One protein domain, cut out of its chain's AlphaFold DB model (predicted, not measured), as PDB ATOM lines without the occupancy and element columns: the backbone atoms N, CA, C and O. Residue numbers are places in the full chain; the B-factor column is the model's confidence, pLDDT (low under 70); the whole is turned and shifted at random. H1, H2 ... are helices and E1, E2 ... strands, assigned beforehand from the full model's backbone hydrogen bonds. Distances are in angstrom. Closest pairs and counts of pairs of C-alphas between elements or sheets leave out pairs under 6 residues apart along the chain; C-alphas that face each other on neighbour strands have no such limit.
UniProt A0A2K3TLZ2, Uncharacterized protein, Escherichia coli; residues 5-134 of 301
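Overview. This is residues 5 to 134 of the 301 residues of an uncharacterized protein of Escherichia coli (UniProt A0A2K3TLZ2). A strongly twisted, curled sheet of five strands has two helices, H2 and H3, packed over one face in two layers, while the short helix H1 lies off the sheet. A long stretch without named elements, residues 83 to 119, loops away from E5 and back to H3, pairing briefly with E4 on its way. The printed part has 130 residues with three named helices and five named strands, in the order E1 E2 E3 H1 E4 H2 E5 H3, and the sheet runs E2 E3 E4 E1 E5, all antiparallel. The class is mixed, helices and strands, with under half of the residues in named elements; the whole is compact, with a radius of gyration of the C-alphas of 13.9 A and spans of 38 by 36 by 25 A.

Arrangement. Start at E1, residues 5 to 7, and look at E5, residues 78 to 82, an edge strand: N 7 and O 78 are 2.8 A apart. On the other side of E1 is E4, residues 42 to 50, with N 6 and O 46 at 2.8 A; E4 bends by 67 degrees at residue 45. Next comes E3, residues 20 to 24, with N 21 and O 49 at 2.8 A, and then the edge strand E2, residues 15 to 17, which forms a hairpin with E3, N 17 and O 20 being 2.9 A apart. H1, residues 29 to 34, is not on the sheet. H2, residues 55 to 73, is on the sheet at a height of 7.7 A and runs along the strands, at 26 degrees to E1 on the local plane. E4, H2 and E5 form a split strand-helix-strand unit, two strands running the same way with E1 between them, and its crossover is right-handed. H3, residues 120 to 133, is on the sheet too, its closest C-alphas to E2 being Glu 126 and Phe 17, 6.0 A apart. H2 touches H3 with residues 64 to 72 alone, the closest C-alphas being Val 68 and Ile 125 at 6.5 A, at a steep tilt of 44 degrees, opposite ways. In H1, H2 and H3 every O i to N i+4 pair is within hydrogen-bond range.

Along the chain. Find C-alpha 5 at (-42.797, 28.583, -13.784), where E1 begins. E2, E3 and H1 follow, and E4 spans 20.8 A. H2 begins at C-alpha 55, (-51.440, 16.900, -22.497), and spans 26.8 A; E5 spans 12.2 A. H3 spans 20.1 A and ends at C-alpha 133, (-46.529, 6.802, -11.293).

Size, cuts and confidence. The C-alphas of Asn 94 and Arg 134 are the two farthest apart, 40.3 A. The printed part has no cut. The link from E5 to H3 is long, with 37 residues. The mean pLDDT of the printed part is 90.7, and residue 106 alone is under 70.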
ATOM      1  N   GLY A   5     -43.389  27.985 -14.980       97.12
ATOM      2  CA  GLY A   5     -42.797  28.583 -13.784       97.12
ATOM      3  C   GLY A   5     -42.981  27.732 -12.519       97.12
ATOM      4  O   GLY A   5     -44.057  27.195 -12.254       97.12
ATOM      5  N   ILE A   6     -41.926  27.641 -11.707       97.25
ATOM      6  CA  ILE A   6     -41.917  26.991 -10.390       97.25
ATOM      7  C   ILE A   6     -41.779  28.060  -9.308       97.25
ATOM      8  O   ILE A   6     -40.780  28.786  -9.245       97.25
ATOM      9  N   TYR A   7     -42.751  28.105  -8.402       94.94
ATOM     10  CA  TYR A   7     -42.833  29.099  -7.342       94.94
ATOM     11  C   TYR A   7     -42.683  28.472  -5.962       94.94
ATOM     12  O   TYR A   7     -43.462  27.601  -5.557       94.94
ATOM     13  N   GLY A   8     -41.721  28.995  -5.203       91.50
ATOM     14  CA  GLY A   8     -41.497  28.629  -3.809       91.50
ATOM     15  C   GLY A   8     -40.644  27.377  -3.578       91.50
ATOM     16  O   GLY A   8     -40.547  26.936  -2.438       91.50
ATOM     17  N   TYR A   9     -40.009  26.798  -4.588       93.25
ATOM     18  CA  TYR A   9     -39.082  25.684  -4.384       93.25
ATOM     19  C   TYR A   9     -37.643  26.194  -4.454       93.25
ATOM     20  O   TYR A   9     -37.278  26.826  -5.435       93.25
ATOM     21  N   CYS A  10     -36.817  25.973  -3.432       89.94
ATOM     22  CA  CYS A  10     -35.451  26.507  -3.452       89.94
ATOM     23  C   CYS A  10     -34.496  25.492  -4.088       89.94
ATOM     24  O   CYS A  10     -34.285  24.409  -3.542       89.94
ATOM     25  N   PHE A  11     -33.924  25.826  -5.243       93.44
ATOM     26  CA  PHE A  11     -32.955  24.980  -5.934       93.44
ATOM     27  C   PHE A  11     -32.031  25.826  -6.811       93.44
ATOM     28  O   PHE A  11     -32.399  26.913  -7.256       93.44
ATOM     29  N   THR A  12     -30.814  25.333  -7.005       94.25
ATOM     30  CA  THR A  12     -29.714  25.999  -7.712       94.25
ATOM     31  C   THR A  12     -29.122  25.158  -8.833       94.25
ATOM     32  O   THR A  12     -28.336  25.667  -9.636       94.25
ATOM     33  N   LYS A  13     -29.497  23.880  -8.912       93.94
ATOM     34  CA  LYS A  13     -28.970  22.918  -9.875       93.94
ATOM     35  C   LYS A  13     -30.058  22.420 -10.810       93.94
ATOM     36  O   LYS A  13     -31.192  22.177 -10.406       93.94
ATOM     37  N   GLU A  14     -29.682  22.258 -12.071       95.19
ATOM     38  CA  GLU A  14     -30.530  21.590 -13.047       95.19
ATOM     39  C   GLU A  14     -30.622  20.097 -12.726       95.19
ATOM     40  O   GLU A  14     -29.634  19.467 -12.338       95.19
ATOM     41  N   PHE A  15     -31.817  19.532 -12.883       94.56
ATOM     42  CA  PHE A  15     -32.054  18.113 -12.658       94.56
ATOM     43  C   PHE A  15     -33.091  17.558 -13.632       94.56
ATOM     44  O   PHE A  15     -34.186  18.104 -13.767       94.56
ATOM     45  N   THR A  16     -32.765  16.428 -14.260       96.00
ATOM     46  CA  THR A  16     -33.643  15.711 -15.189       96.00
ATOM     47  C   THR A  16     -34.071  14.375 -14.602       96.00
ATOM     48  O   THR A  16     -33.250  13.607 -14.106       96.00
ATOM     49  N   PHE A  17     -35.359  14.073 -14.723       94.56
ATOM     50  CA  PHE A  17     -35.965  12.786 -14.394       94.56
ATOM     51  C   PHE A  17     -36.923  12.373 -15.518       94.56
ATOM     52  O   PHE A  17     -37.179  13.131 -16.452       94.56
ATOM     53  N   LYS A  18     -37.509  11.174 -15.434       91.00
ATOM     54  CA  LYS A  18     -38.392  10.630 -16.486       91.00
ATOM     55  C   LYS A  18     -39.545  11.566 -16.897       91.00
ATOM     56  O   LYS A  18     -39.995  11.508 -18.035       91.00
ATOM     57  N   GLY A  19     -40.036  12.404 -15.981       91.44
ATOM     58  CA  GLY A  19     -41.133  13.338 -16.247       91.44
ATOM     59  C   GLY A  19     -40.714  14.666 -16.885       91.44
ATOM     60  O   GLY A  19     -41.586  15.381 -17.373       91.44
ATOM     61  N   GLY A  20     -39.422  15.007 -16.907       95.25
ATOM     62  CA  GLY A  20     -38.914  16.258 -17.474       95.25
ATOM     63  C   GLY A  20     -37.694  16.809 -16.733       95.25
ATOM     64  O   GLY A  20     -37.034  16.098 -15.975       95.25
ATOM     65  N   THR A  21     -37.415  18.093 -16.936       96.88
ATOM     66  CA  THR A  21     -36.246  18.790 -16.381       96.88
ATOM     67  C   THR A  21     -36.669  19.979 -15.523       96.88
ATOM     68  O   THR A  21     -37.510  20.779 -15.933       96.88
ATOM     69  N   LEU A  22     -36.073  20.111 -14.338       97.12
ATOM     70  CA  LEU A  22     -36.148  21.302 -13.492       97.12
ATOM     71  C   LEU A  22     -34.943  22.192 -13.785       97.12
ATOM     72  O   LEU A  22     -33.807  21.745 -13.652       97.12
ATOM     73  N   ILE A  23     -35.199  23.443 -14.151       95.81
ATOM     74  CA  ILE A  23     -34.193  24.418 -14.574       95.81
ATOM     75  C   ILE A  23     -34.204  25.572 -13.565       95.81
ATOM     76  O   ILE A  23     -35.213  26.276 -13.468       95.81
ATOM     77  N   PRO A  24     -33.136  25.778 -12.777       95.38
ATOM     78  CA  PRO A  24     -33.106  26.831 -11.770       95.38
ATOM     79  C   PRO A  24     -32.976  28.206 -12.430       95.38
ATOM     80  O   PRO A  24     -32.232  28.385 -13.392       95.38
ATOM     81  N   ARG A  25     -33.664  29.205 -11.873       94.00
ATOM     82  CA  ARG A  25     -33.476  30.611 -12.265       94.00
ATOM     83  C   ARG A  25     -32.203  31.199 -11.654       94.00
ATOM     84  O   ARG A  25     -31.562  32.049 -12.263       94.00
ATOM     85  N   TYR A  26     -31.864  30.751 -10.450       92.81
ATOM     86  CA  TYR A  26     -30.749  31.248  -9.652       92.81
ATOM     87  C   TYR A  26     -29.716  30.142  -9.480       92.81
ATOM     88  O   TYR A  26     -30.076  29.021  -9.141       92.81
ATOM     89  N   LYS A  27     -28.433  30.435  -9.697       91.50
ATOM     90  CA  LYS A  27     -27.371  29.408  -9.741       91.50
ATOM     91  C   LYS A  27     -26.595  29.273  -8.435       91.50
ATOM     92  O   LYS A  27     -25.702  28.437  -8.325       91.50
ATOM     93  N   SER A  28     -26.911  30.098  -7.439       90.69
ATOM     94  CA  SER A  28     -26.205  30.112  -6.162       90.69
ATOM     95  C   SER A  28     -27.128  30.415  -4.983       90.69
ATOM     96  O   SER A  28     -28.144  31.100  -5.108       90.69
ATOM     97  N   PHE A  29     -26.736  29.950  -3.793       88.75
ATOM     98  CA  PHE A  29     -27.436  30.278  -2.545       88.75
ATOM     99  C   PHE A  29     -27.482  31.792  -2.285       88.75
ATOM    100  O   PHE A  29     -28.463  32.315  -1.756       88.75
ATOM    101  N   LYS A  30     -26.425  32.508  -2.688       91.38
ATOM    102  CA  LYS A  30     -26.357  33.967  -2.590       91.38
ATOM    103  C   LYS A  30     -27.472  34.625  -3.408       91.38
ATOM    104  O   LYS A  30     -28.208  35.438  -2.857       91.38
ATOM    105  N   GLU A  31     -27.642  34.223  -4.666       92.44
ATOM    106  CA  GLU A  31     -28.704  34.742  -5.534       92.44
ATOM    107  C   GLU A  31     -30.102  34.422  -4.996       92.44
ATOM    108  O   GLU A  31     -30.959  35.307  -4.979       92.44
ATOM    109  N   LEU A  32     -30.330  33.198  -4.499       90.31
ATOM    110  CA  LEU A  32     -31.603  32.832  -3.865       90.31
ATOM    111  C   LEU A  32     -31.935  33.785  -2.710       90.31
ATOM    112  O   LEU A  32     -33.049  34.307  -2.630       90.31
ATOM    113  N   LYS A  33     -30.953  34.070  -1.849       88.81
ATOM    114  CA  LYS A  33     -31.119  34.980  -0.711       88.81
ATOM    115  C   LYS A  33     -31.376  36.423  -1.149       88.81
ATOM    116  O   LYS A  33     -32.281  37.063  -0.618       88.81
ATOM    117  N   GLU A  34     -30.617  36.934  -2.117       91.94
ATOM    118  CA  GLU A  34     -30.784  38.292  -2.663       91.94
ATOM    119  C   GLU A  34     -32.172  38.496  -3.286       91.94
ATOM    120  O   GLU A  34     -32.760  39.571  -3.165       91.94
ATOM    121  N   ASN A  35     -32.738  37.438  -3.866       89.62
ATOM    122  CA  ASN A  35     -34.062  37.443  -4.486       89.62
ATOM    123  C   ASN A  35     -35.188  36.990  -3.544       89.62
ATOM    124  O   ASN A  35     -36.311  36.768  -3.998       89.62
ATOM    125  N   LYS A  36     -34.921  36.857  -2.237       86.94
ATOM    126  CA  LYS A  36     -35.906  36.438  -1.220       86.94
ATOM    127  C   LYS A  36     -36.575  35.090  -1.533       86.94
ATOM    128  O   LYS A  36     -37.718  34.840  -1.159       86.94
ATOM    129  N   CYS A  37     -35.849  34.195  -2.195       84.38
ATOM    130  CA  CYS A  37     -36.203  32.786  -2.313       84.38
ATOM    131  C   CYS A  37     -35.780  32.053  -1.031       84.38
ATOM    132  O   CYS A  37     -34.895  31.206  -1.047       84.38
ATOM    133  N   ASP A  38     -36.380  32.431   0.098       76.12
ATOM    134  CA  ASP A  38     -36.109  31.877   1.436       76.12
ATOM    135  C   ASP A  38     -37.239  30.955   1.931       76.12
ATOM    136  O   ASP A  38     -37.290  30.531   3.086       76.12
ATOM    137  N   GLY A  39     -38.190  30.664   1.044       75.25
ATOM    138  CA  GLY A  39     -39.340  29.831   1.339       75.25
ATOM    139  C   GLY A  39     -40.494  30.538   2.063       75.25
ATOM    140  O   GLY A  39     -41.494  29.873   2.333       75.25
ATOM    141  N   SER A  40     -40.403  31.842   2.349       79.69
ATOM    142  CA  SER A  40     -41.476  32.631   2.986       79.69
ATOM    143  C   SER A  40     -42.524  33.167   2.002       79.69
ATOM    144  O   SER A  40     -43.640  33.517   2.393       79.69
ATOM    145  N   GLU A  41     -42.198  33.183   0.711       87.12
ATOM    146  CA  GLU A  41     -43.050  33.695  -0.360       87.12
ATOM    147  C   GLU A  41     -43.048  32.744  -1.569       87.12
ATOM    148  O   GLU A  41     -42.229  31.825  -1.676       87.12
ATOM    149  N   TYR A  42     -43.998  32.944  -2.483       92.44
ATOM    150  CA  TYR A  42     -44.052  32.243  -3.768       92.44
ATOM    151  C   TYR A  42     -43.305  33.050  -4.830       92.44
ATOM    152  O   TYR A  42     -43.924  33.674  -5.693       92.44
ATOM    153  N   VAL A  43     -41.979  33.079  -4.723       93.81
ATOM    154  CA  VAL A  43     -41.089  33.690  -5.722       93.81
ATOM    155  C   VAL A  43     -40.790  32.676  -6.826       93.81
ATOM    156  O   VAL A  43     -40.642  31.484  -6.536       93.81
ATOM    157  N   LEU A  44     -40.724  33.144  -8.075       95.38
ATOM    158  CA  LEU A  44     -40.297  32.354  -9.227       95.38
ATOM    159  C   LEU A  44     -38.841  31.929  -9.037       95.38
ATOM    160  O   LEU A  44     -37.924  32.744  -9.083       95.38
ATOM    161  N   SER A  45     -38.649  30.635  -8.839       94.81
ATOM    162  CA  SER A  45     -37.363  30.023  -8.487       94.81
ATOM    163  C   SER A  45     -36.711  29.267  -9.643       94.81
ATOM    164  O   SER A  45     -35.509  29.014  -9.632       94.81
ATOM    165  N   GLY A  46     -37.490  28.943 -10.670       96.12
ATOM    166  CA  GLY A  46     -37.034  28.214 -11.840       96.12
ATOM    167  C   GLY A  46     -38.207  27.757 -12.688       96.12
ATOM    168  O   GLY A  46     -39.323  28.252 -12.528       96.12
ATOM    169  N   PHE A  47     -37.946  26.808 -13.574       97.25
ATOM    170  CA  PHE A  47     -38.892  26.330 -14.568       97.25
ATOM    171  C   PHE A  47     -38.905  24.810 -14.630       97.25
ATOM    172  O   PHE A  47     -37.894  24.152 -14.402       97.25
ATOM    173  N   PHE A  48     -40.058  24.255 -14.972       97.44
ATOM    174  CA  PHE A  48     -40.218  22.859 -15.330       97.44
ATOM    175  C   PHE A  48     -40.395  22.746 -16.843       97.44
ATOM    176  O   PHE A  48     -41.270  23.388 -17.423       97.44
ATOM    177  N   SER A  49     -39.571  21.921 -17.477       95.69
ATOM    178  CA  SER A  49     -39.709  21.524 -18.874       95.69
ATOM    179  C   SER A  49     -40.205  20.075 -18.917       95.69
ATOM    180  O   SER A  49     -39.418  19.168 -18.633       95.69
ATOM    181  N   PRO A  50     -41.499  19.827 -19.195       94.12
ATOM    182  CA  PRO A  50     -42.033  18.472 -19.221       94.12
ATOM    183  C   PRO A  50     -41.420  17.656 -20.361       94.12
ATOM    184  O   PRO A  50     -41.164  18.176 -21.447       94.12
ATOM    185  N   ALA A  51     -41.229  16.358 -20.129       91.44
ATOM    186  CA  ALA A  51     -40.886  15.431 -21.200       91.44
ATOM    187  C   ALA A  51     -42.012  15.388 -22.251       91.44
ATOM    188  O   ALA A  51     -43.188  15.543 -21.918       91.44
ATOM    189  N   HIS A  52     -41.657  15.148 -23.518       83.81
ATOM    190  CA  HIS A  52     -42.634  15.004 -24.599       83.81
ATOM    191  C   HIS A  52     -43.656  13.904 -24.273       83.81
ATOM    192  O   HIS A  52     -43.324  12.719 -24.242       83.81
ATOM    193  N   ALA A  53     -44.905  14.305 -24.043       84.19
ATOM    194  CA  ALA A  53     -46.013  13.423 -23.709       84.19
ATOM    195  C   ALA A  53     -47.354  14.060 -24.114       84.19
ATOM    196  O   ALA A  53     -47.405  15.221 -24.521       84.19
ATOM    197  N   SER A  54     -48.447  13.302 -23.996       85.94
ATOM    198  CA  SER A  54     -49.796  13.848 -24.180       85.94
ATOM    199  C   SER A  54     -50.138  14.880 -23.100       85.94
ATOM    200  O   SER A  54     -49.649  14.792 -21.974       85.94
ATOM    201  N   GLU A  55     -51.028  15.821 -23.410       86.19
ATOM    202  CA  GLU A  55     -51.440  16.900 -22.497       86.19
ATOM    203  C   GLU A  55     -51.950  16.383 -21.138       86.19
ATOM    204  O   GLU A  55     -51.551  16.879 -20.081       86.19
ATOM    205  N   ASN A  56     -52.751  15.312 -21.145       86.44
ATOM    206  CA  ASN A  56     -53.225  14.659 -19.917       86.44
ATOM    207  C   ASN A  56     -52.065  14.112 -19.071       86.44
ATOM    208  O   ASN A  56     -52.075  14.222 -17.845       86.44
ATOM    209  N   THR A  57     -51.044  13.552 -19.722       88.88
ATOM    210  CA  THR A  57     -49.851  13.037 -19.039       88.88
ATOM    211  C   THR A  57     -49.041  14.181 -18.439       88.88
ATOM    212  O   THR A  57     -48.618  14.091 -17.289       88.88
ATOM    213  N   VAL A  58     -48.873  15.281 -19.175       90.94
ATOM    214  CA  VAL A  58     -48.182  16.483 -18.685       90.94
ATOM    215  C   VAL A  58     -48.908  17.068 -17.474       90.94
ATOM    216  O   VAL A  58     -48.274  17.339 -16.457       90.94
ATOM    217  N   THR A  59     -50.237  17.172 -17.528       92.06
ATOM    218  CA  THR A  59     -51.063  17.649 -16.407       92.06
ATOM    219  C   THR A  59     -50.870  16.785 -15.161       92.06
ATOM    220  O   THR A  59     -50.660  17.307 -14.064       92.06
ATOM    221  N   GLN A  60     -50.868  15.460 -15.327       91.88
ATOM    222  CA  GLN A  60     -50.631  14.525 -14.231       91.88
ATOM    223  C   GLN A  60     -49.214  14.652 -13.650       91.88
ATOM    224  O   GLN A  60     -49.051  14.649 -12.429       91.88
ATOM    225  N   ILE A  61     -48.195  14.807 -14.502       94.31
ATOM    226  CA  ILE A  61     -46.808  15.016 -14.068       94.31
ATOM    227  C   ILE A  61     -46.683  16.319 -13.277       94.31
ATOM    228  O   ILE A  61     -46.053  16.316 -12.226       94.31
ATOM    229  N   ILE A  62     -47.300  17.414 -13.732       95.38
ATOM    230  CA  ILE A  62     -47.295  18.702 -13.021       95.38
ATOM    231  C   ILE A  62     -47.946  18.557 -11.642       95.38
ATOM    232  O   ILE A  62     -47.417  19.065 -10.650       95.38
ATOM    233  N   TYR A  63     -49.073  17.845 -11.563       94.38
ATOM    234  CA  TYR A  63     -49.784  17.611 -10.308       94.38
ATOM    235  C   TYR A  63     -48.951  16.791  -9.307       94.38
ATOM    236  O   TYR A  63     -48.863  17.153  -8.129       94.38
ATOM    237  N   ASP A  64     -48.314  15.716  -9.773       95.44
ATOM    238  CA  ASP A  64     -47.444  14.861  -8.956       95.44
ATOM    239  C   ASP A  64     -46.165  15.595  -8.544       95.44
ATOM    240  O   ASP A  64     -45.807  15.602  -7.366       95.44
ATOM    241  N   LEU A  65     -45.526  16.303  -9.475       97.31
ATOM    242  CA  LEU A  65     -44.316  17.072  -9.210       97.31
ATOM    243  C   LEU A  65     -44.585  18.197  -8.205       97.31
ATOM    244  O   LEU A  65     -43.839  18.335  -7.241       97.31
ATOM    245  N   SER A  66     -45.675  18.958  -8.352       95.81
ATOM    246  CA  SER A  66     -46.070  19.979  -7.368       95.81
ATOM    247  C   SER A  66     -46.230  19.375  -5.970       95.81
ATOM    248  O   SER A  66     -45.783  19.975  -4.990       95.81
ATOM    249  N   ALA A  67     -46.803  18.171  -5.861       95.69
ATOM    250  CA  ALA A  67     -46.931  17.459  -4.594       95.69
ATOM    251  C   ALA A  67     -45.565  17.032  -4.026       95.69
ATOM    252  O   ALA A  67     -45.305  17.256  -2.846       95.69
ATOM    253  N   VAL A  68     -44.670  16.491  -4.857       97.19
ATOM    254  CA  VAL A  68     -43.311  16.082  -4.458       97.19
ATOM    255  C   VAL A  68     -42.462  17.267  -4.007       97.19
ATOM    256  O   VAL A  68     -41.845  17.211  -2.944       97.19
ATOM    257  N   LEU A  69     -42.465  18.371  -4.752       96.00
ATOM    258  CA  LEU A  69     -41.739  19.578  -4.350       96.00
ATOM    259  C   LEU A  69     -42.329  20.176  -3.065       96.00
ATOM    260  O   LEU A  69     -41.586  20.615  -2.188       96.00
ATOM    261  N   SER A  70     -43.657  20.122  -2.908       94.31
ATOM    262  CA  SER A  70     -44.315  20.543  -1.666       94.31
ATOM    263  C   SER A  70     -43.929  19.666  -0.477       94.31
ATOM    264  O   SER A  70     -43.776  20.174   0.631       94.31
ATOM    265  N   PHE A  71     -43.749  18.360  -0.700       95.25
ATOM    266  CA  PHE A  71     -43.258  17.423   0.308       95.25
ATOM    267  C   PHE A  71     -41.866  17.803   0.794       95.25
ATOM    268  O   PHE A  71     -41.642  17.900   1.996       95.25
ATOM    269  N   ILE A  72     -40.938  18.060  -0.126       94.69
ATOM    270  CA  ILE A  72     -39.560  18.436   0.215       94.69
ATOM    271  C   ILE A  72     -39.543  19.692   1.087       94.69
ATOM    272  O   ILE A  72     -38.868  19.741   2.112       94.69
ATOM    273  N   GLU A  73     -40.316  20.697   0.689       90.69
ATOM    274  CA  GLU A  73     -40.365  21.990   1.365       90.69
ATOM    275  C   GLU A  73     -41.213  21.959   2.653       90.69
ATOM    276  O   GLU A  73     -41.098  22.872   3.471       90.69
ATOM    277  N   GLN A  74     -42.054  20.930   2.843       89.94
ATOM    278  CA  GLN A  74     -43.099  20.847   3.880       89.94
ATOM    279  C   GLN A  74     -44.086  22.030   3.836       89.94
ATOM    280  O   GLN A  74     -44.586  22.520   4.849       89.94
ATOM    281  N   LYS A  75     -44.361  22.525   2.626       88.06
ATOM    282  CA  LYS A  75     -45.232  23.676   2.330       88.06
ATOM    283  C   LYS A  75     -45.557  23.670   0.845       88.06
ATOM    284  O   LYS A  75     -44.803  23.139   0.041       88.06
ATOM    285  N   ASN A  76     -46.666  24.293   0.466       90.44
ATOM    286  CA  ASN A  76     -47.099  24.308  -0.927       90.44
ATOM    287  C   ASN A  76     -46.012  24.880  -1.867       90.44
ATOM    288  O   ASN A  76     -45.381  25.897  -1.554       90.44
ATOM    289  N   VAL A  77     -45.832  24.222  -3.009       93.12
ATOM    290  CA  VAL A  77     -45.046  24.641  -4.174       93.12
ATOM    291  C   VAL A  77     -45.987  24.671  -5.371       93.12
ATOM    292  O   VAL A  77     -46.737  23.721  -5.613       93.12
ATOM    293  N   ILE A  78     -45.957  25.771  -6.118       94.12
ATOM    294  CA  ILE A  78     -46.865  26.004  -7.243       94.12
ATOM    295  C   ILE A  78     -46.078  25.865  -8.542       94.12
ATOM    296  O   ILE A  78     -45.012  26.458  -8.683       94.12
ATOM    297  N   ILE A  79     -46.617  25.089  -9.479       96.00
ATOM    298  CA  ILE A  79     -46.119  24.991 -10.850       96.00
ATOM    299  C   ILE A  79     -47.220  25.555 -11.744       96.00
ATOM    300  O   ILE A  79     -48.308  24.985 -11.817       96.00
ATOM    301  N   SER A  80     -46.975  26.720 -12.333       94.38
ATOM    302  CA  SER A  80     -47.959  27.477 -13.112       94.38
ATOM    303  C   SER A  80     -47.268  28.463 -14.047       94.38
ATOM    304  O   SER A  80     -46.057  28.632 -13.974       94.38
ATOM    305  N   ASN A  81     -48.048  29.166 -14.875       93.75
ATOM    306  CA  ASN A  81     -47.555  30.180 -15.812       93.75
ATOM    307  C   ASN A  81     -46.601  29.573 -16.847       93.75
ATOM    308  O   ASN A  81     -45.388  29.501 -16.657       93.75
ATOM    309  N   PHE A  82     -47.212  29.098 -17.925       92.75
ATOM    310  CA  PHE A  82     -46.530  28.651 -19.128       92.75
ATOM    311  C   PHE A  82     -45.801  29.837 -19.769       92.75
ATOM    312  O   PHE A  82     -46.355  30.933 -19.798       92.75
ATOM    313  N   LEU A  83     -44.573  29.617 -20.238       91.75
ATOM    314  CA  LEU A  83     -43.865  30.591 -21.064       91.75
ATOM    315  C   LEU A  83     -44.578  30.752 -22.410       91.75
ATOM    316  O   LEU A  83     -45.008  29.769 -23.014       91.75
ATOM    317  N   GLU A  84     -44.662  31.969 -22.914       87.69
ATOM    318  CA  GLU A  84     -45.060  32.191 -24.304       87.69
ATOM    319  C   GLU A  84     -43.939  31.742 -25.264       87.69
ATOM    320  O   GLU A  84     -42.788  31.558 -24.863       87.69
ATOM    321  N   GLU A  85     -44.244  31.546 -26.552       85.56
ATOM    322  CA  GLU A  85     -43.273  31.007 -27.526       85.56
ATOM    323  C   GLU A  85     -41.993  31.851 -27.670       85.56
ATOM    324  O   GLU A  85     -40.933  31.314 -27.996       85.56
ATOM    325  N   HIS A  86     -42.083  33.163 -27.436       87.56
ATOM    326  CA  HIS A  86     -40.958  34.100 -27.514       87.56
ATOM    327  C   HIS A  86     -40.205  34.277 -26.190       87.56
ATOM    328  O   HIS A  86     -39.153  34.926 -26.177       87.56
ATOM    329  N   GLU A  87     -40.731  33.740 -25.089       88.25
ATOM    330  CA  GLU A  87     -40.114  33.835 -23.771       88.25
ATOM    331  C   GLU A  87     -39.099  32.711 -23.540       88.25
ATOM    332  O   GLU A  87     -39.203  31.598 -24.057       88.25
ATOM    333  N   THR A  88     -38.099  33.002 -22.711       87.19
ATOM    334  CA  THR A  88     -37.108  32.022 -22.244       87.19
ATOM    335  C   THR A  88     -36.858  32.218 -20.748       87.19
ATOM    336  O   THR A  88     -37.119  33.309 -20.231       87.19
ATOM    337  N   PRO A  89     -36.319  31.221 -20.024       84.69
ATOM    338  CA  PRO A  89     -35.987  31.354 -18.605       84.69
ATOM    339  C   PRO A  89     -35.124  32.581 -18.279       84.69
ATOM    340  O   PRO A  89     -35.271  33.186 -17.212       84.69
ATOM    341  N   GLU A  90     -34.246  32.961 -19.210       85.06
ATOM    342  CA  GLU A  90     -33.335  34.101 -19.121       85.06
ATOM    343  C   GLU A  90     -33.979  35.426 -19.552       85.06
ATOM    344  O   GLU A  90     -33.546  36.491 -19.108       85.06
ATOM    345  N   LYS A  91     -35.005  35.378 -20.406       88.50
ATOM    346  CA  LYS A  91     -35.669  36.551 -20.979       88.50
ATOM    347  C   LYS A  91     -37.185  36.387 -20.904       88.50
ATOM    348  O   LYS A  91     -37.805  35.824 -21.805       88.50
ATOM    349  N   LEU A  92     -37.738  36.912 -19.817       90.75
ATOM    350  CA  LEU A  92     -39.173  36.970 -19.554       90.75
ATOM    351  C   LEU A  92     -39.732  38.334 -19.932       90.75
ATOM    352  O   LEU A  92     -39.032  39.346 -19.804       90.75
ATOM    353  N   ASP A  93     -41.004  38.368 -20.304       90.62
ATOM    354  CA  ASP A  93     -41.705  39.626 -20.486       90.62
ATOM    355  C   ASP A  93     -41.964  40.326 -19.148       90.62
ATOM    356  O   ASP A  93     -42.013  39.729 -18.069       90.62
ATOM    357  N   ASN A  94     -42.186  41.639 -19.217       87.06
ATOM    358  CA  ASN A  94     -42.433  42.472 -18.037       87.06
ATOM    359  C   ASN A  94     -43.705  42.078 -17.262       87.06
ATOM    360  O   ASN A  94     -43.856  42.452 -16.099       87.06
ATOM    361  N   ASN A  95     -44.641  41.378 -17.907       88.62
ATOM    362  CA  ASN A  95     -45.888  40.912 -17.302       88.62
ATOM    363  C   ASN A  95     -45.776  39.495 -16.708       88.62
ATOM    364  O   ASN A  95     -46.709  39.082 -16.012       88.62
ATOM    365  N   PHE A  96     -44.673  38.770 -16.929       92.44
ATOM    366  CA  PHE A  96     -44.501  37.443 -16.351       92.44
ATOM    367  C   PHE A  96     -44.413  37.551 -14.820       92.44
ATOM    368  O   PHE A  96     -43.599  38.317 -14.286       92.44
ATOM    369  N   PRO A  97     -45.241  36.816 -14.059       93.50
ATOM    370  CA  PRO A  97     -45.279  36.980 -12.617       93.50
ATOM    371  C   PRO A  97     -44.001  36.426 -11.984       93.50
ATOM    372  O   PRO A  97     -43.813  35.226 -11.885       93.50
ATOM    373  N   LEU A  98     -43.134  37.295 -11.462       93.44
ATOM    374  CA  LEU A  98     -41.960  36.861 -10.685       93.44
ATOM    375  C   LEU A  98     -42.316  36.451  -9.246       93.44
ATOM    376  O   LEU A  98     -41.505  35.853  -8.540       93.44
ATOM    377  N   LYS A  99     -43.525  36.794  -8.793       93.50
ATOM    378  CA  LYS A  99     -44.022  36.508  -7.448       93.50
ATOM    379  C   LYS A  99     -45.541  36.391  -7.438       93.50
ATOM    380  O   LYS A  99     -46.237  37.230  -8.008       93.50
ATOM    381  N   LEU A 100     -46.062  35.404  -6.714       91.81
ATOM    382  CA  LEU A 100     -47.502  35.242  -6.490       91.81
ATOM    383  C   LEU A 100     -47.932  35.938  -5.187       91.81
ATOM    384  O   LEU A 100     -47.206  35.940  -4.193       91.81
ATOM    385  N   LYS A 101     -49.138  36.523  -5.169       84.62
ATOM    386  CA  LYS A 101     -49.645  37.357  -4.052       84.62
ATOM    387  C   LYS A 101     -50.043  36.577  -2.784       84.62
ATOM    388  O   LYS A 101     -50.403  37.181  -1.775       84.62
ATOM    389  N   SER A 102     -50.002  35.250  -2.808       80.44
ATOM    390  CA  SER A 102     -50.455  34.403  -1.699       80.44
ATOM    391  C   SER A 102     -49.453  34.379  -0.537       80.44
ATOM    392  O   SER A 102     -48.262  34.178  -0.752       80.44
ATOM    393  N   LYS A 103     -49.915  34.513   0.720       74.00
ATOM    394  CA  LYS A 103     -49.013  34.333   1.884       74.00
ATOM    395  C   LYS A 103     -48.666  32.856   2.082       74.00
ATOM    396  O   LYS A 103     -49.560  32.003   1.991       74.00
ATOM    397  N   ARG A 104     -47.420  32.578   2.454       78.50
ATOM    398  CA  ARG A 104     -46.880  31.240   2.726       78.50
ATOM    399  C   ARG A 104     -46.362  31.184   4.170       78.50
ATOM    400  O   ARG A 104     -45.874  32.185   4.685       78.50
ATOM    401  N   LYS A 105     -46.548  30.053   4.859       72.06
ATOM    402  CA  LYS A 105     -45.982  29.853   6.205       72.06
ATOM    403  C   LYS A 105     -44.498  29.500   6.065       72.06
ATOM    404  O   LYS A 105     -44.129  28.801   5.123       72.06
ATOM    405  N   SER A 106     -43.673  29.972   6.998       68.50
ATOM    406  CA  SER A 106     -42.289  29.510   7.099       68.50
ATOM    407  C   SER A 106     -42.274  28.085   7.653       68.50
ATOM    408  O   SER A 106     -42.982  27.788   8.615       68.50
ATOM    409  N   SER A 107     -41.493  27.216   7.021       72.56
ATOM    410  CA  SER A 107     -41.184  25.867   7.489       72.56
ATOM    411  C   SER A 107     -39.773  25.530   7.048       72.56
ATOM    412  O   SER A 107     -39.360  25.923   5.947       72.56
ATOM    413  N   LEU A 108     -39.076  24.777   7.894       73.81
ATOM    414  CA  LEU A 108     -37.882  24.051   7.493       73.81
ATOM    415  C   LEU A 108     -38.320  22.912   6.561       73.81
ATOM    416  O   LEU A 108     -39.344  22.269   6.809       73.81
ATOM    417  N   GLY A 109     -37.590  22.717   5.464       84.44
ATOM    418  CA  GLY A 109     -37.807  21.576   4.580       84.44
ATOM    419  C   GLY A 109     -37.420  20.265   5.266       84.44
ATOM    420  O   GLY A 109     -36.671  20.262   6.242       84.44
ATOM    421  N   ILE A 110     -37.914  19.145   4.740       91.00
ATOM    422  CA  ILE A 110     -37.560  17.802   5.230       91.00
ATOM    423  C   ILE A 110     -36.328  17.220   4.522       91.00
ATOM    424  O   ILE A 110     -35.757  16.235   4.977       91.00
ATOM    425  N   ILE A 111     -35.895  17.842   3.419       92.88
ATOM    426  CA  ILE A 111     -34.662  17.500   2.702       92.88
ATOM    427  C   ILE A 111     -33.846  18.772   2.484       92.88
ATOM    428  O   ILE A 111     -34.371  19.790   2.016       92.88
ATOM    429  N   VAL A 112     -32.557  18.695   2.810       89.44
ATOM    430  CA  VAL A 112     -31.591  19.795   2.687       89.44
ATOM    431  C   VAL A 112     -31.554  20.346   1.253       89.44
ATOM    432  O   VAL A 112     -31.763  19.605   0.292       89.44
ATOM    433  N   GLU A 113     -31.333  21.652   1.091       87.50
ATOM    434  CA  GLU A 113     -31.157  22.313  -0.209       87.50
ATOM    435  C   GLU A 113     -29.976  21.755  -1.018       87.50
ATOM    436  O   GLU A 113     -28.961  21.307  -0.481       87.50
ATOM    437  N   ASP A 114     -30.092  21.845  -2.344       88.56
ATOM    438  CA  ASP A 114     -29.097  21.327  -3.288       88.56
ATOM    439  C   ASP A 114     -27.760  22.086  -3.275       88.56
ATOM    440  O   ASP A 114     -26.735  21.555  -3.707       88.56
ATOM    441  N   CYS A 115     -27.747  23.302  -2.726       85.19
ATOM    442  CA  CYS A 115     -26.530  24.060  -2.468       85.19
ATOM    443  C   CYS A 115     -25.690  23.481  -1.315       85.19
ATOM    444  O   CYS A 115     -24.497  23.771  -1.248       85.19
ATOM    445  N   PHE A 116     -26.281  22.664  -0.433       85.75
ATOM    446  CA  PHE A 116     -25.574  21.976   0.655       85.75
ATOM    447  C   PHE A 116     -25.462  20.462   0.420       85.75
ATOM    448  O   PHE A 116     -24.471  19.862   0.828       85.75
ATOM    449  N   SER A 117     -26.444  19.843  -0.247       88.94
ATOM    450  CA  SER A 117     -26.386  18.441  -0.677       88.94
ATOM    451  C   SER A 117     -26.877  18.281  -2.110       88.94
ATOM    452  O   SER A 117     -28.076  18.217  -2.383       88.94
ATOM    453  N   GLU A 118     -25.929  18.157  -3.036       87.56
ATOM    454  CA  GLU A 118     -26.185  18.262  -4.474       87.56
ATOM    455  C   GLU A 118     -27.182  17.238  -5.021       87.56
ATOM    456  O   GLU A 118     -27.835  17.507  -6.025       87.56
ATOM    457  N   LYS A 119     -27.273  16.058  -4.394       91.81
ATOM    458  CA  LYS A 119     -28.032  14.913  -4.919       91.81
ATOM    459  C   LYS A 119     -29.250  14.519  -4.086       91.81
ATOM    460  O   LYS A 119     -30.065  13.739  -4.574       91.81
ATOM    461  N   SER A 120     -29.402  15.031  -2.861       93.75
ATOM    462  CA  SER A 120     -30.474  14.590  -1.952       93.75
ATOM    463  C   SER A 120     -31.864  14.843  -2.538       93.75
ATOM    464  O   SER A 120     -32.669  13.922  -2.670       93.75
ATOM    465  N   ARG A 121     -32.144  16.089  -2.946       95.25
ATOM    466  CA  ARG A 121     -33.461  16.462  -3.489       95.25
ATOM    467  C   ARG A 121     -33.752  15.753  -4.809       95.25
ATOM    468  O   ARG A 121     -34.848  15.229  -4.968       95.25
ATOM    469  N   SER A 122     -32.781  15.683  -5.718       95.44
ATOM    470  CA  SER A 122     -32.939  14.988  -7.001       95.44
ATOM    471  C   SER A 122     -33.226  13.496  -6.825       95.44
ATOM    472  O   SER A 122     -34.162  12.983  -7.432       95.44
ATOM    473  N   ALA A 123     -32.486  12.814  -5.941       96.19
ATOM    474  CA  ALA A 123     -32.691  11.394  -5.667       96.19
ATOM    475  C   ALA A 123     -34.083  11.128  -5.071       96.19
ATOM    476  O   ALA A 123     -34.761  10.181  -5.471       96.19
ATOM    477  N   PHE A 124     -34.549  11.990  -4.161       97.56
ATOM    478  CA  PHE A 124     -35.909  11.885  -3.637       97.56
ATOM    479  C   PHE A 124     -36.965  12.112  -4.721       97.56
ATOM    480  O   PHE A 124     -37.916  11.336  -4.803       97.56
ATOM    481  N   ILE A 125     -36.814  13.156  -5.550       97.69
ATOM    482  CA  ILE A 125     -37.767  13.468  -6.627       97.69
ATOM    483  C   ILE A 125     -37.903  12.272  -7.564       97.69
ATOM    484  O   ILE A 125     -39.022  11.871  -7.869       97.69
ATOM    485  N   GLU A 126     -36.790  11.672  -7.980       96.31
ATOM    486  CA  GLU A 126     -36.804  10.510  -8.867       96.31
ATOM    487  C   GLU A 126     -37.574   9.328  -8.261       96.31
ATOM    488  O   GLU A 126     -38.515   8.822  -8.878       96.31
ATOM    489  N   LEU A 127     -37.240   8.944  -7.023       96.94
ATOM    490  CA  LEU A 127     -37.899   7.843  -6.316       96.94
ATOM    491  C   LEU A 127     -39.392   8.111  -6.091       96.94
ATOM    492  O   LEU A 127     -40.225   7.227  -6.301       96.94
ATOM    493  N   ALA A 128     -39.742   9.325  -5.664       96.62
ATOM    494  CA  ALA A 128     -41.118   9.697  -5.363       96.62
ATOM    495  C   ALA A 128     -41.973   9.747  -6.634       96.62
ATOM    496  O   ALA A 128     -43.062   9.172  -6.650       96.62
ATOM    497  N   MET A 129     -41.478  10.371  -7.708       95.69
ATOM    498  CA  MET A 129     -42.189  10.438  -8.988       95.69
ATOM    499  C   MET A 129     -42.393   9.045  -9.587       95.69
ATOM    500  O   MET A 129     -43.497   8.732 -10.033       95.69
ATOM    501  N   ASP A 130     -41.376   8.178  -9.540       93.31
ATOM    502  CA  ASP A 130     -41.517   6.798 -10.005       93.31
ATOM    503  C   ASP A 130     -42.559   6.036  -9.169       93.31
ATOM    504  O   ASP A 130     -43.466   5.407  -9.718       93.31
ATOM    505  N   LYS A 131     -42.521   6.159  -7.837       93.38
ATOM    506  CA  LYS A 131     -43.488   5.493  -6.953       93.38
ATOM    507  C   LYS A 131     -44.921   6.018  -7.118       93.38
ATOM    508  O   LYS A 131     -45.855   5.223  -7.031       93.38
ATOM    509  N   LEU A 132     -45.109   7.318  -7.361       92.06
ATOM    510  CA  LEU A 132     -46.422   7.925  -7.626       92.06
ATOM    511  C   LEU A 132     -47.006   7.491  -8.974       92.06
ATOM    512  O   LEU A 132     -48.228   7.355  -9.088       92.06
ATOM    513  N   HIS A 133     -46.142   7.266  -9.965       87.38
ATOM    514  CA  HIS A 133     -46.529   6.802 -11.293       87.38
ATOM    515  C   HIS A 133     -46.844   5.300 -11.322       87.38
ATOM    516  O   HIS A 133     -47.739   4.857 -12.049       87.38
ATOM    517  N   ARG A 134     -46.148   4.494 -10.507       84.44
ATOM    518  CA  ARG A 134     -46.473   3.071 -10.338       84.44
ATOM    519  C   ARG A 134     -47.924   2.919  -9.892       84.44
ATOM    520  O   ARG A 134     -48.387   3.617  -8.995       84.44
TER     521      ARG A 134